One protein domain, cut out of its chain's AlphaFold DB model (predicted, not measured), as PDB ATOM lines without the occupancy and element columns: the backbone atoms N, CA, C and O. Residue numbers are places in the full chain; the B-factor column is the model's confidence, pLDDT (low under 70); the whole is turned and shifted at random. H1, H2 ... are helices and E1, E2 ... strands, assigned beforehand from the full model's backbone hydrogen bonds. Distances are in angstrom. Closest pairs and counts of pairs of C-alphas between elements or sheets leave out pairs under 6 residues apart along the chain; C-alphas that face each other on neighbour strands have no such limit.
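What this domain is: This is residues 10 to 122 of the 123 residues of an uncharacterized protein of Clostridiales bacterium (UniProt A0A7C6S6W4). With little regular structure, the model is one strongly twisted six-stranded sheet with short H1 on it and long loops leading out to H2, off the sheet. Unnamed residues 67 to 96 tie back to E3 through 87 to 88. The 113 residues hold H1 E1 E2 E3 E4 E5 H2 E6, class mixed, with 44 residues in these elements; the mixed sheet runs E1 E2 E3 E5 E4 E6. It is compact, radius of gyration of the C-alphas 13.4 A, spanning 36 by 30 by 26 A.

How they stand to each other: Start at H1, residues 10 to 14, height over the sheet 8.0 A. E1, 19 to 21, E2, 27 to 29, and E3, 32 to 37, form a meander, each strand antiparallel to the one before; N 20 and O 28 are 2.9 A apart, N 29 and O 32 3.0 A. E4, 48 to 53, and E5, 58 to 66, form a hairpin, with N 51 and O 59 2.9 A apart. E5 is parallel to E3, with N 35 and O 62 3.0 A apart. H2, 97 to 102, is not on the sheet. E6, 116 to 121, is antiparallel to E4, with N 50 and O 120 2.8 A apart. E5, H2 and E6 form a split strand-helix-strand unit, two strands running the same way with E4 between them, its crossover right-handed. In H1 and H2 every O i to N i+4 pair is within hydrogen-bond range.

Where its parts are: Find C-alpha 10 at (253.776, 212.631, 372.045), where H1 begins. E5, 21.2 A long, bends by 60 degrees at residue 63. E6 ends at C-alpha 121, (264.745, 214.277, 357.331).

The domain as a whole: The farthest C-alphas, Lys 17 and Glu 74, are 36.5 A apart. The printed part has no cut; the links E5 to H2 and H2 to E6 are long. No printed residue is under 70 in pLDDT.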
ATOM      1  N   GLN A  10     253.504 214.065 372.143       95.38
ATOM      2  CA  GLN A  10     253.776 212.631 372.045       95.38
ATOM      3  C   GLN A  10     252.486 211.824 372.186       95.38
ATOM      4  O   GLN A  10     252.167 210.982 371.342       95.38
ATOM      5  N   TYR A  11     251.710 212.094 373.242       94.19
ATOM      6  CA  TYR A  11     250.463 211.380 373.493       94.19
ATOM      7  C   TYR A  11     249.388 211.731 372.471       94.19
ATOM      8  O   TYR A  11     248.694 210.826 372.002       94.19
ATOM      9  N   LYS A  12     249.267 213.009 372.088       95.50
ATOM     10  CA  LYS A  12     248.321 213.449 371.049       95.50
ATOM     11  C   LYS A  12     248.581 212.746 369.719       95.50
ATOM     12  O   LYS A  12     247.627 212.258 369.113       95.50
ATOM     13  N   LEU A  13     249.846 212.594 369.311       95.69
ATOM     14  CA  LEU A  13     250.213 211.834 368.112       95.69
ATOM     15  C   LEU A  13     249.709 210.385 368.185       95.69
ATOM     16  O   LEU A  13     249.196 209.857 367.197       95.69
ATOM     17  N   GLN A  14     249.783 209.745 369.358       93.12
ATOM     18  CA  GLN A  14     249.285 208.375 369.527       93.12
ATOM     19  C   GLN A  14     247.766 208.244 369.357       93.12
ATOM     20  O   GLN A  14     247.303 207.140 369.065       93.12
ATOM     21  N   GLN A  15     247.010 209.335 369.526       93.56
ATOM     22  CA  GLN A  15     245.555 209.378 369.338       93.56
ATOM     23  C   GLN A  15     245.139 209.709 367.899       93.56
ATOM     24  O   GLN A  15     243.942 209.778 367.613       93.56
ATOM     25  N   ASN A  16     246.091 209.937 366.988       92.50
ATOM     26  CA  ASN A  16     245.776 210.167 365.584       92.50
ATOM     27  C   ASN A  16     244.989 208.965 365.021       92.50
ATOM     28  O   ASN A  16     245.336 207.814 365.276       92.50
ATOM     29  N   LYS A  17     243.933 209.234 364.243       95.25
ATOM     30  CA  LYS A  17     243.093 208.209 363.598       95.25
ATOM     31  C   LYS A  17     243.883 207.244 362.699       95.25
ATOM     32  O   LYS A  17     243.466 206.105 362.528       95.25
ATOM     33  N   ASP A  18     245.015 207.699 362.164       96.81
ATOM     34  CA  ASP A  18     245.897 206.930 361.286       96.81
ATOM     35  C   ASP A  18     246.972 206.163 362.085       96.81
ATOM     36  O   ASP A  18     247.855 205.529 361.503       96.81
ATOM     37  N   CYS A  19     246.928 206.238 363.422       96.81
ATOM     38  CA  CYS A  19     247.854 205.576 364.332       96.81
ATOM     39  C   CYS A  19     247.343 204.183 364.718       96.81
ATOM     40  O   CYS A  19     246.274 204.028 365.313       96.81
ATOM     41  N   TYR A  20     248.132 203.151 364.432       97.44
ATOM     42  CA  TYR A  20     247.780 201.757 364.701       97.44
ATOM     43  C   TYR A  20     249.002 200.947 365.136       97.44
ATOM     44  O   TYR A  20     250.146 201.384 365.037       97.44
ATOM     45  N   THR A  21     248.748 199.752 365.663       97.19
ATOM     46  CA  THR A  21     249.791 198.795 366.041       97.19
ATOM     47  C   THR A  21     249.701 197.589 365.118       97.19
ATOM     48  O   THR A  21     248.630 196.985 365.035       97.19
ATOM     49  N   THR A  22     250.806 197.238 364.460       96.94
ATOM     50  CA  THR A  22     250.905 196.057 363.592       96.94
ATOM     51  C   THR A  22     250.692 194.760 364.378       96.94
ATOM     52  O   THR A  22     250.752 194.732 365.613       96.94
ATOM     53  N   ASP A  23     250.507 193.651 363.664       96.19
ATOM     54  CA  ASP A  23     250.420 192.322 364.283       96.19
ATOM     55  C   ASP A  23     251.730 191.901 364.959       96.19
ATOM     56  O   ASP A  23     251.712 191.145 365.924       96.19
ATOM     57  N   THR A  24     252.856 192.470 364.522       95.12
ATOM     58  CA  THR A  24     254.175 192.304 365.148       95.12
ATOM     59  C   THR A  24     254.412 193.230 366.343       95.12
ATOM     60  O   THR A  24     255.488 193.206 366.929       95.12
ATOM     61  N   GLY A  25     253.434 194.061 366.716       96.69
ATOM     62  CA  GLY A  25     253.520 194.953 367.870       96.69
ATOM     63  C   GLY A  25     254.232 196.282 367.622       96.69
ATOM     64  O   GLY A  25     254.386 197.047 368.569       96.69
ATOM     65  N   LEU A  26     254.627 196.606 366.391       97.06
ATOM     66  CA  LEU A  26     255.229 197.899 366.058       97.06
ATOM     67  C   LEU A  26     254.138 198.966 365.916       97.06
ATOM     68  O   LEU A  26     253.114 198.741 365.268       97.06
ATOM     69  N   ARG A  27     254.338 200.138 366.519       97.75
ATOM     70  CA  ARG A  27     253.412 201.269 366.376       97.75
ATOM     71  C   ARG A  27     253.741 202.051 365.104       97.75
ATOM     72  O   ARG A  27     254.912 202.326 364.843       97.75
ATOM     73  N   LYS A  28     252.718 202.418 364.330       98.19
ATOM     74  CA  LYS A  28     252.852 203.196 363.093       98.19
ATOM     75  C   LYS A  28     251.821 204.317 363.008       98.19
ATOM     76  O   LYS A  28     250.720 204.173 363.536       98.19
ATOM     77  N   VAL A  29     252.163 205.378 362.280       98.00
ATOM     78  CA  VAL A  29     251.210 206.349 361.720       98.00
ATOM     79  C   VAL A  29     251.299 206.237 360.206       98.00
ATOM     80  O   VAL A  29     252.362 206.489 359.638       98.00
ATOM     81  N   ASN A  30     250.212 205.842 359.540       97.12
ATOM     82  CA  ASN A  30     250.248 205.466 358.121       97.12
ATOM     83  C   ASN A  30     251.355 204.415 357.845       97.12
ATOM     84  O   ASN A  30     251.342 203.305 358.385       97.12
ATOM     85  N   GLU A  31     252.332 204.762 357.013       97.62
ATOM     86  CA  GLU A  31     253.479 203.931 356.636       97.62
ATOM     87  C   GLU A  31     254.719 204.127 357.529       97.62
ATOM     88  O   GLU A  31     255.644 203.320 357.440       97.62
ATOM     89  N   TYR A  32     254.720 205.122 358.422       98.44
ATOM     90  CA  TYR A  32     255.870 205.507 359.247       98.44
ATOM     91  C   TYR A  32     255.882 204.744 360.570       98.44
ATOM     92  O   TYR A  32     254.867 204.707 361.268       98.44
ATOM     93  N   TYR A  33     257.021 204.164 360.948       98.25
ATOM     94  CA  TYR A  33     257.206 203.600 362.287       98.25
ATOM     95  C   TYR A  33     257.365 204.705 363.333       98.25
ATOM     96  O   TYR A  33     258.142 205.636 363.145       98.25
ATOM     97  N   CYS A  34     256.646 204.596 364.446       98.25
ATOM     98  CA  CYS A  34     256.772 205.518 365.570       98.25
ATOM     99  C   CYS A  34     258.048 205.208 366.358       98.25
ATOM    100  O   CYS A  34     258.194 204.096 366.880       98.25
ATOM    101  N   ILE A  35     258.931 206.195 366.500       98.00
ATOM    102  CA  ILE A  35     260.220 206.027 367.180       98.00
ATOM    103  C   ILE A  35     260.505 207.137 368.197       98.00
ATOM    104  O   ILE A  35     259.892 208.200 368.145       98.00
ATOM    105  N   ALA A  36     261.474 206.895 369.080       97.50
ATOM    106  CA  ALA A  36     262.175 207.925 369.831       97.50
ATOM    107  C   ALA A  36     263.606 208.105 369.335       97.50
ATOM    108  O   ALA A  36     264.322 207.123 369.109       97.50
ATOM    109  N   VAL A  37     264.045 209.357 369.266       97.88
ATOM    110  CA  VAL A  37     265.411 209.777 368.910       97.88
ATOM    111  C   VAL A  37     265.911 210.820 369.907       97.88
ATOM    112  O   VAL A  37     265.117 211.371 370.667       97.88
ATOM    113  N   GLY A  38     267.220 211.059 369.945       97.94
ATOM    114  CA  GLY A  38     267.773 212.198 370.681       97.94
ATOM    115  C   GLY A  38     267.585 213.523 369.930       97.94
ATOM    116  O   GLY A  38     267.353 213.531 368.716       97.94
ATOM    117  N   THR A  39     267.702 214.636 370.658       97.69
ATOM    118  CA  THR A  39     267.451 216.006 370.160       97.69
ATOM    119  C   THR A  39     268.357 216.429 369.004       97.69
ATOM    120  O   THR A  39     268.004 217.334 368.255       97.69
ATOM    121  N   TYR A  40     269.474 215.726 368.773       97.44
ATOM    122  CA  TYR A  40     270.314 215.922 367.589       97.44
ATOM    123  C   TYR A  40     269.538 215.799 366.268       97.44
ATOM    124  O   TYR A  40     269.822 216.522 365.314       97.44
ATOM    125  N   TYR A  41     268.587 214.861 366.192       97.19
ATOM    126  CA  TYR A  41     267.862 214.569 364.951       97.19
ATOM    127  C   TYR A  41     266.639 215.468 364.759       97.19
ATOM    128  O   TYR A  41     266.319 215.837 363.629       97.19
ATOM    129  N   SER A  42     265.949 215.804 365.849       95.88
ATOM    130  CA  SER A  42     264.903 216.822 365.912       95.88
ATOM    131  C   SER A  42     264.445 217.018 367.356       95.88
ATOM    132  O   SER A  42     264.588 216.123 368.186       95.88
ATOM    133  N   GLU A  43     263.803 218.149 367.625       95.62
ATOM    134  CA  GLU A  43     263.066 218.425 368.863       95.62
ATOM    135  C   GLU A  43     261.537 218.346 368.665       95.62
ATOM    136  O   GLU A  43     260.771 218.508 369.617       95.62
ATOM    137  N   ASN A  44     261.065 218.090 367.437       96.88
ATOM    138  CA  ASN A  44     259.646 218.144 367.087       96.88
ATOM    139  C   ASN A  44     259.017 216.750 366.984       96.88
ATOM    140  O   ASN A  44     259.436 215.904 366.191       96.88
ATOM    141  N   ILE A  45     257.924 216.545 367.720       97.69
ATOM    142  CA  ILE A  45     257.049 215.385 367.536       97.69
ATOM    143  C   ILE A  45     256.320 215.503 366.196       97.69
ATOM    144  O   ILE A  45     255.750 216.543 365.876       97.69
ATOM    145  N   GLY A  46     256.302 214.412 365.433       97.38
ATOM    146  CA  GLY A  46     255.649 214.334 364.129       97.38
ATOM    147  C   GLY A  46     256.570 214.574 362.932       97.38
ATOM    148  O   GLY A  46     256.147 214.305 361.807       97.38
ATOM    149  N   ASP A  47     257.815 215.007 363.155       98.06
ATOM    150  CA  ASP A  47     258.824 215.049 362.097       98.06
ATOM    151  C   ASP A  47     259.034 213.647 361.512       98.06
ATOM    152  O   ASP A  47     259.085 212.645 362.236       98.06
ATOM    153  N   LYS A  48     259.143 213.584 360.185       98.38
ATOM    154  CA  LYS A  48     259.339 212.346 359.434       98.38
ATOM    155  C   LYS A  48     260.779 212.232 358.981       98.38
ATOM    156  O   LYS A  48     261.371 213.207 358.525       98.38
ATOM    157  N   LEU A  49     261.327 211.032 359.103       98.38
ATOM    158  CA  LEU A  49     262.684 210.715 358.688       98.38
ATOM    159  C   LEU A  49     262.680 209.427 357.857       98.38
ATOM    160  O   LEU A  49     261.755 208.609 357.934       98.38
ATOM    161  N   ILE A  50     263.755 209.230 357.111       98.44
ATOM    162  CA  ILE A  50     264.102 207.973 356.458       98.44
ATOM    163  C   ILE A  50     265.385 207.466 357.112       98.44
ATOM    164  O   ILE A  50     266.368 208.201 357.223       98.44
ATOM    165  N   VAL A  51     265.346 206.220 357.574       98.31
ATOM    166  CA  VAL A  51     266.506 205.513 358.120       98.31
ATOM    167  C   VAL A  51     267.076 204.638 357.017       98.31
ATOM    168  O   VAL A  51     266.335 203.849 356.430       98.31
ATOM    169  N   HIS A  52     268.366 204.790 356.745       98.06
ATOM    170  CA  HIS A  52     269.139 203.959 355.831       98.06
ATOM    171  C   HIS A  52     270.049 203.044 356.648       98.06
ATOM    172  O   HIS A  52     270.757 203.515 357.541       98.06
ATOM    173  N   MET A  53     269.995 201.751 356.356       97.44
ATOM    174  CA  MET A  53     270.748 200.705 357.042       97.44
ATOM    175  C   MET A  53     271.941 200.276 356.183       97.44
ATOM    176  O   MET A  53     271.848 200.261 354.956       97.44
ATOM    177  N   GLU A  54     273.043 199.856 356.808       96.81
ATOM    178  CA  GLU A  54     274.244 199.409 356.079       96.81
ATOM    179  C   GLU A  54     273.999 198.175 355.189       96.81
ATOM    180  O   GLU A  54     274.736 197.932 354.232       96.81
ATOM    181  N   ASN A  55     272.955 197.391 355.474       94.81
ATOM    182  CA  ASN A  55     272.561 196.247 354.650       94.81
ATOM    183  C   ASN A  55     271.819 196.643 353.351       94.81
ATOM    184  O   ASN A  55     271.435 195.765 352.580       94.81
ATOM    185  N   GLY A  56     271.645 197.944 353.092       96.94
ATOM    186  CA  GLY A  56     270.980 198.490 351.907       96.94
ATOM    187  C   GLY A  56     269.473 198.697 352.064       96.94
ATOM    188  O   GLY A  56     268.846 199.271 351.170       96.94
ATOM    189  N   GLU A  57     268.887 198.270 353.184       97.94
ATOM    190  CA  GLU A  57     267.476 198.498 353.485       97.94
ATOM    191  C   GLU A  57     267.220 199.932 353.960       97.94
ATOM    192  O   GLU A  57     268.099 200.643 354.460       97.94
ATOM    193  N   SER A  58     265.975 200.381 353.809       97.62
ATOM    194  CA  SER A  58     265.540 201.655 354.377       97.62
ATOM    195  C   SER A  58     264.085 201.619 354.806       97.62
ATOM    196  O   SER A  58     263.255 200.908 354.237       97.62
ATOM    197  N   PHE A  59     263.755 202.409 355.823       98.12
ATOM    198  CA  PHE A  59     262.388 202.497 356.313       98.12
ATOM    199  C   PHE A  59     262.033 203.896 356.800       98.12
ATOM    200  O   PHE A  59     262.857 204.664 357.300       98.12
ATOM    201  N   LYS A  60     260.749 204.219 356.645       98.56
ATOM    202  CA  LYS A  60     260.171 205.501 357.034       98.56
ATOM    203  C   LYS A  60     259.793 205.505 358.507       98.56
ATOM    204  O   LYS A  60     259.154 204.568 358.999       98.56
ATOM    205  N   VAL A  61     260.119 206.590 359.195       98.69
ATOM    206  CA  VAL A  61     259.844 206.766 360.623       98.69
ATOM    207  C   VAL A  61     259.228 208.128 360.905       98.69
ATOM    208  O   VAL A  61     259.435 209.088 360.170       98.69
ATOM    209  N   ILE A  62     258.457 208.199 361.982       98.50
ATOM    210  CA  ILE A  62     257.906 209.433 362.529       98.50
ATOM    211  C   ILE A  62     258.328 209.539 363.988       98.50
ATOM    212  O   ILE A  62     258.216 208.574 364.757       98.50
ATOM    213  N   ILE A  63     258.827 210.710 364.371       98.25
ATOM    214  CA  ILE A  63     259.253 210.972 365.741       98.25
ATOM    215  C   ILE A  63     258.012 211.038 366.627       98.25
ATOM    216  O   ILE A  63     257.168 211.923 366.490       98.25
ATOM    217  N   ALA A  64     257.894 210.067 367.524       97.75
ATOM    218  CA  ALA A  64     256.772 209.905 368.437       97.75
ATOM    219  C   ALA A  64     257.134 210.190 369.896       97.75
ATOM    220  O   ALA A  64     256.231 210.388 370.708       97.75
ATOM    221  N   ASP A  65     258.426 210.209 370.212       97.12
ATOM    222  CA  ASP A  65     258.966 210.626 371.500       97.12
ATOM    223  C   ASP A  65     260.391 211.177 371.319       97.12
ATOM    224  O   ASP A  65     261.026 210.941 370.288       97.12
ATOM    225  N   ILE A  66     260.893 211.913 372.308       96.69
ATOM    226  CA  ILE A  66     262.259 212.448 372.330       96.69
ATOM    227  C   ILE A  66     262.970 211.885 373.557       96.69
ATOM    228  O   ILE A  66     262.467 211.972 374.678       96.69
ATOM    229  N   LYS A  67     264.154 211.303 373.346       94.81
ATOM    230  CA  LYS A  67     265.020 210.859 374.440       94.81
ATOM    231  C   LYS A  67     265.473 212.088 375.226       94.81
ATOM    232  O   LYS A  67     265.970 213.041 374.642       94.81
ATOM    233  N   ASP A  68     265.318 212.053 376.545       94.75
ATOM    234  CA  ASP A  68     265.831 213.106 377.428       94.75
ATOM    235  C   ASP A  68     267.360 213.196 377.284       94.75
ATOM    236  O   ASP A  68     268.043 212.176 377.419       94.75
ATOM    237  N   ASP A  69     267.891 214.398 377.055       97.19
ATOM    238  CA  ASP A  69     269.323 214.659 376.851       97.19
ATOM    239  C   ASP A  69     270.203 214.085 377.976       97.19
ATOM    240  O   ASP A  69     271.336 213.653 377.760       97.19
ATOM    241  N   LYS A  70     269.681 213.979 379.207       96.81
ATOM    242  CA  LYS A  70     270.427 213.357 380.320       96.81
ATOM    243  C   LYS A  70     270.677 211.856 380.119       96.81
ATOM    244  O   LYS A  70     271.442 211.251 380.879       96.81
ATOM    245  N   HIS A  71     269.951 211.224 379.202       95.44
ATOM    246  CA  HIS A  71     270.046 209.811 378.852       95.44
ATOM    247  C   HIS A  71     270.835 209.579 377.562       95.44
ATOM    248  O   HIS A  71     271.227 208.438 377.315       95.44
ATOM    249  N   THR A  72     271.126 210.620 376.789       97.38
ATOM    250  CA  THR A  72     271.949 210.524 375.585       97.38
ATOM    251  C   THR A  72     273.427 210.788 375.868       97.38
ATOM    252  O   THR A  72     273.831 211.108 376.992       97.38
ATOM    253  N   ASP A  73     274.256 210.542 374.862       97.31
ATOM    254  CA  ASP A  73     275.650 210.956 374.815       97.31
ATOM    255  C   ASP A  73     275.781 212.484 374.696       97.31
ATOM    256  O   ASP A  73     274.798 213.204 374.544       97.31
ATOM    257  N   GLU A  74     277.014 212.990 374.742       97.19
ATOM    258  CA  GLU A  74     277.309 214.431 374.677       97.19
ATOM    259  C   GLU A  74     276.868 215.106 373.369       97.19
ATOM    260  O   GLU A  74     276.766 216.330 373.314       97.19
ATOM    261  N   THR A  75     276.611 214.316 372.323       97.56
ATOM    262  CA  THR A  75     276.113 214.811 371.035       97.56
ATOM    263  C   THR A  75     274.596 214.717 370.891       97.56
ATOM    264  O   THR A  75     274.072 215.129 369.858       97.56
ATOM    265  N   ASN A  76     273.889 214.200 371.904       97.81
ATOM    266  CA  ASN A  76     272.450 213.933 371.895       97.81
ATOM    267  C   ASN A  76     271.978 213.011 370.753       97.81
ATOM    268  O   ASN A  76     270.843 213.123 370.280       97.81
ATOM    269  N   ARG A  77     272.832 212.093 370.292       97.00
ATOM    270  CA  ARG A  77     272.539 211.168 369.185       97.00
ATOM    271  C   ARG A  77     272.077 209.804 369.664       97.00
ATOM    272  O   ARG A  77     271.152 209.236 369.089       97.00
ATOM    273  N   GLN A  78     272.722 209.263 370.688       97.00
ATOM    274  CA  GLN A  78     272.535 207.871 371.092       97.00
ATOM    275  C   GLN A  78     272.380 207.747 372.596       97.00
ATOM    276  O   GLN A  78     272.926 208.537 373.361       97.00
ATOM    277  N   HIS A  79     271.645 206.736 373.043       96.00
ATOM    278  CA  HIS A  79     271.480 206.477 374.461       96.00
ATOM    279  C   HIS A  79     272.811 206.033 375.088       96.00
ATOM    280  O   HIS A  79     273.469 205.100 374.631       96.00
ATOM    281  N   ARG A  80     273.221 206.681 376.180       96.69
ATOM    282  CA  ARG A  80     274.571 206.523 376.757       96.69
ATOM    283  C   ARG A  80     274.867 205.151 377.371       96.69
ATOM    284  O   ARG A  80     276.010 204.897 377.738       96.69
ATOM    285  N   LYS A  81     273.847 204.313 377.598       93.12
ATOM    286  CA  LYS A  81     274.010 203.003 378.257       93.12
ATOM    287  C   LYS A  81     274.049 201.833 377.283       93.12
ATOM    288  O   LYS A  81     274.850 200.931 377.487       93.12
ATOM    289  N   ASP A  82     273.168 201.833 376.291       91.62
ATOM    290  CA  ASP A  82     273.017 200.731 375.330       91.62
ATOM    291  C   ASP A  82     273.431 201.120 373.906       91.62
ATOM    292  O   ASP A  82     273.483 200.254 373.042       91.62
ATOM    293  N   GLY A  83     273.762 202.393 373.660       93.25
ATOM    294  CA  GLY A  83     274.188 202.876 372.348       93.25
ATOM    295  C   GLY A  83     273.052 203.026 371.337       93.25
ATOM    296  O   GLY A  83     273.319 203.388 370.196       93.25
ATOM    297  N   SER A  84     271.793 202.796 371.723       94.00
ATOM    298  CA  SER A  84     270.673 202.868 370.784       94.00
ATOM    299  C   SER A  84     270.470 204.289 370.246       94.00
ATOM    300  O   SER A  84     270.276 205.256 370.992       94.00
ATOM    301  N   VAL A  85     270.479 204.422 368.920       96.50
ATOM    302  CA  VAL A  85     270.164 205.683 368.227       96.50
ATOM    303  C   VAL A  85     268.647 205.868 368.147       96.50
ATOM    304  O   VAL A  85     268.101 206.909 368.523       96.50
ATOM    305  N   ILE A  86     267.940 204.811 367.746       96.50
ATOM    306  CA  ILE A  86     266.489 204.772 367.542       96.50
ATOM    307  C   ILE A  86     265.865 203.782 368.531       96.50
ATOM    308  O   ILE A  86     266.363 202.676 368.699       96.50
ATOM    309  N   GLU A  87     264.755 204.160 369.170       96.00
ATOM    310  CA  GLU A  87     263.946 203.235 369.979       96.00
ATOM    311  C   GLU A  87     262.517 203.157 369.439       96.00
ATOM    312  O   GLU A  87     261.837 204.173 369.312       96.00
ATOM    313  N   PHE A  88     262.014 201.954 369.165       96.81
ATOM    314  CA  PHE A  88     260.658 201.786 368.640       96.81
ATOM    315  C   PHE A  88     259.580 201.954 369.726       96.81
ATOM    316  O   PHE A  88     259.672 201.449 370.858       96.81
ATOM    317  N   VAL A  89     258.483 202.618 369.359       96.56
ATOM    318  CA  VAL A  89     257.230 202.554 370.120       96.56
ATOM    319  C   VAL A  89     256.537 201.239 369.771       96.56
ATOM    320  O   VAL A  89     256.300 200.928 368.605       96.56
ATOM    321  N   VAL A  90     256.218 200.444 370.792       95.94
ATOM    322  CA  VAL A  90     255.754 199.062 370.623       95.94
ATOM    323  C   VAL A  90     254.630 198.719 371.592       95.94
ATOM    324  O   VAL A  90     254.585 199.225 372.714       95.94
ATOM    325  N   ASP A  91     253.757 197.802 371.185       95.44
ATOM    326  CA  ASP A  91     252.907 197.024 372.084       95.44
ATOM    327  C   ASP A  91     253.636 195.731 372.459       95.44
ATOM    328  O   ASP A  91     253.684 194.762 371.697       95.44
ATOM    329  N   THR A  92     254.199 195.709 373.664       93.38
ATOM    330  CA  THR A  92     255.014 194.590 374.154       93.38
ATOM    331  C   THR A  92     254.256 193.270 374.254       93.38
ATOM    332  O   THR A  92     254.897 192.220 374.284       93.38
ATOM    333  N   LYS A  93     252.915 193.286 374.285       94.12
ATOM    334  CA  LYS A  93     252.097 192.062 374.314       94.12
ATOM    335  C   LYS A  93     251.972 191.397 372.944       94.12
ATOM    336  O   LYS A  93     251.652 190.214 372.890       94.12
ATOM    337  N   LYS A  94     252.199 192.153 371.867       96.25
ATOM    338  CA  LYS A  94     252.141 191.677 370.478       96.25
ATOM    339  C   LYS A  94     253.517 191.372 369.884       96.25
ATOM    340  O   LYS A  94     253.590 190.756 368.829       96.25
ATOM    341  N   LEU A  95     254.599 191.795 370.544       96.62
ATOM    342  CA  LEU A  95     255.955 191.500 370.082       96.62
ATOM    343  C   LEU A  95     256.204 189.982 370.016       96.62
ATOM    344  O   LEU A  95     255.858 189.274 370.973       96.62
ATOM    345  N   PRO A  96     256.880 189.486 368.961       96.62
ATOM    346  CA  PRO A  96     257.404 188.127 368.933       96.62
ATOM    347  C   PRO A  96     258.255 187.826 370.171       96.62
ATOM    348  O   PRO A  96     258.951 188.697 370.700       96.62
ATOM    349  N   GLU A  97     258.220 186.578 370.641       96.69
ATOM    350  CA  GLU A  97     258.868 186.200 371.902       96.69
ATOM    351  C   GLU A  97     260.376 186.481 371.902       96.69
ATOM    352  O   GLU A  97     260.892 186.968 372.908       96.69
ATOM    353  N   LEU A  98     261.061 186.210 370.787       96.19
ATOM    354  CA  LEU A  98     262.497 186.447 370.650       96.19
ATOM    355  C   LEU A  98     262.827 187.939 370.765       96.19
ATOM    356  O   LEU A  98     263.591 188.320 371.644       96.19
ATOM    357  N   VAL A  99     262.165 188.778 369.965       96.06
ATOM    358  CA  VAL A  99     262.291 190.246 369.996       96.06
ATOM    359  C   VAL A  99     262.058 190.784 371.409       96.06
ATOM    360  O   VAL A  99     262.849 191.563 371.936       96.06
ATOM    361  N   ARG A 100     260.997 190.316 372.078       95.19
ATOM    362  CA  ARG A 100     260.666 190.733 373.446       95.19
ATOM    363  C   ARG A 100     261.718 190.306 374.473       95.19
ATOM    364  O   ARG A 100     261.932 191.038 375.435       95.19
ATOM    365  N   LYS A 101     262.326 189.124 374.317       95.12
ATOM    366  CA  LYS A 101     263.377 188.617 375.218       95.12
ATOM    367  C   LYS A 101     264.706 189.336 375.015       95.12
ATOM    368  O   LYS A 101     265.369 189.625 376.004       95.12
ATOM    369  N   MET A 102     265.070 189.603 373.765       94.12
ATOM    370  CA  MET A 102     266.314 190.294 373.423       94.12
ATOM    371  C   MET A 102     266.228 191.795 373.699       94.12
ATOM    372  O   MET A 102     267.240 192.415 374.002       94.12
ATOM    373  N   GLY A 103     265.020 192.367 373.649       91.12
ATOM    374  CA  GLY A 103     264.823 193.806 373.801       91.12
ATOM    375  C   GLY A 103     265.316 194.600 372.592       91.12
ATOM    376  O   GLY A 103     265.578 195.788 372.725       91.12
ATOM    377  N   ASP A 104     265.428 193.950 371.433       92.94
ATOM    378  CA  ASP A 104     266.032 194.496 370.222       92.94
ATOM    379  C   ASP A 104     265.177 194.129 368.996       92.94
ATOM    380  O   ASP A 104     264.774 192.973 368.821       92.94
ATOM    381  N   ILE A 105     264.865 195.139 368.180       94.56
ATOM    382  CA  ILE A 105     264.047 195.018 366.968       94.56
ATOM    383  C   ILE A 105     264.817 194.386 365.804       94.56
ATOM    384  O   ILE A 105     264.162 193.857 364.908       94.56
ATOM    385  N   SER A 106     266.151 194.327 365.841       93.88
ATOM    386  CA  SER A 106     266.945 193.620 364.821       93.88
ATOM    387  C   SER A 106     266.519 192.150 364.658       93.88
ATOM    388  O   SER A 106     266.500 191.620 363.557       93.88
ATOM    389  N   TYR A 107     266.021 191.511 365.724       94.62
ATOM    390  CA  TYR A 107     265.481 190.142 365.697       94.62
ATOM    391  C   TYR A 107     264.094 189.999 365.044       94.62
ATOM    392  O   TYR A 107     263.512 188.910 365.066       94.62
ATOM    393  N   MET A 108     263.497 191.085 364.549       95.06
ATOM    394  CA  MET A 108     262.158 191.075 363.954       95.06
ATOM    395  C   MET A 108     262.187 190.573 362.509       95.06
ATOM    396  O   MET A 108     261.347 189.752 362.138       95.06
ATOM    397  N   ASN A 109     263.089 191.123 361.697       93.38
ATOM    398  CA  ASN A 109     263.331 190.770 360.301       93.38
ATOM    399  C   ASN A 109     264.570 191.519 359.779       93.38
ATOM    400  O   ASN A 109     265.032 192.475 360.402       93.38
ATOM    401  N   GLU A 110     265.018 191.128 358.589       93.69
ATOM    402  CA  GLU A 110     266.202 191.651 357.899       93.69
ATOM    403  C   GLU A 110     266.207 193.172 357.665       93.69
ATOM    404  O   GLU A 110     267.278 193.765 357.624       93.69
ATOM    405  N   ILE A 111     265.046 193.841 357.601       94.62
ATOM    406  CA  ILE A 111     264.970 195.304 357.399       94.62
ATOM    407  C   ILE A 111     265.636 196.061 358.554       94.62
ATOM    408  O   ILE A 111     266.146 197.163 358.363       94.62
ATOM    409  N   PHE A 112     265.620 195.488 359.758       94.69
ATOM    410  CA  PHE A 112     266.152 196.124 360.963       94.69
ATOM    411  C   PHE A 112     267.510 195.565 361.398       94.69
ATOM    412  O   PHE A 112     268.004 195.938 362.462       94.69
ATOM    413  N   GLU A 113     268.088 194.645 360.629       93.19
ATOM    414  CA  GLU A 113     269.381 194.049 360.948       93.19
ATOM    415  C   GLU A 113     270.538 194.966 360.531       93.19
ATOM    416  O   GLU A 113     270.503 195.609 359.484       93.19
ATOM    417  N   GLY A 114     271.601 194.976 361.336       91.44
ATOM    418  CA  GLY A 114     272.812 195.747 361.063       91.44
ATOM    419  C   GLY A 114     272.798 197.162 361.640       91.44
ATOM    420  O   GLY A 114     271.959 197.519 362.466       91.44
ATOM    421  N   GLU A 115     273.788 197.945 361.222       94.50
ATOM    422  CA  GLU A 115     274.007 199.308 361.700       94.50
ATOM    423  C   GLU A 115     273.242 200.334 360.854       94.50
ATOM    424  O   GLU A 115     272.894 200.099 359.692       94.50
ATOM    425  N   ILE A 116     272.991 201.500 361.447       96.56
ATOM    426  CA  ILE A 116     272.410 202.644 360.743       96.56
ATOM    427  C   ILE A 116     273.520 203.341 359.953       96.56
ATOM    428  O   ILE A 116     274.470 203.857 360.539       96.56
ATOM    429  N   GLU A 117     273.353 203.425 358.636       97.38
ATOM    430  CA  GLU A 117     274.239 204.183 357.751       97.38
ATOM    431  C   GLU A 117     273.932 205.686 357.827       97.38
ATOM    432  O   GLU A 117     274.831 206.517 357.977       97.38
ATOM    433  N   ALA A 118     272.650 206.056 357.730       97.50
ATOM    434  CA  ALA A 118     272.224 207.451 357.729       97.50
ATOM    435  C   ALA A 118     270.780 207.635 358.205       97.50
ATOM    436  O   ALA A 118     269.926 206.762 358.060       97.50
ATOM    437  N   ILE A 119     270.488 208.829 358.725       98.00
ATOM    438  CA  ILE A 119     269.131 209.279 359.049       98.00
ATOM    439  C   ILE A 119     268.915 210.621 358.359       98.00
ATOM    440  O   ILE A 119     269.654 211.576 358.611       98.00
ATOM    441  N   ILE A 120     267.913 210.689 357.486       97.62
ATOM    442  CA  ILE A 120     267.638 211.857 356.644       97.62
ATOM    443  C   ILE A 120     266.226 212.356 356.942       97.62
ATOM    444  O   ILE A 120     265.288 211.564 357.000       97.62
ATOM    445  N   LYS A 121     266.064 213.665 357.146       96.25
ATOM    446  CA  LYS A 121     264.745 214.277 357.331       96.25
ATOM    447  C   LYS A 121     263.975 214.277 356.008       96.25
ATOM    448  O   LYS A 121     264.550 214.595 354.974       96.25
ATOM    449  N   GLU A 122     262.703 213.888 356.050       93.38
ATOM    450  CA  GLU A 122     261.803 213.960 354.895       93.38
ATOM    451  C   GLU A 122     261.222 215.385 354.805       93.38
ATOM    452  O   GLU A 122     260.811 215.938 355.831       93.38
TER     453      GLU A 122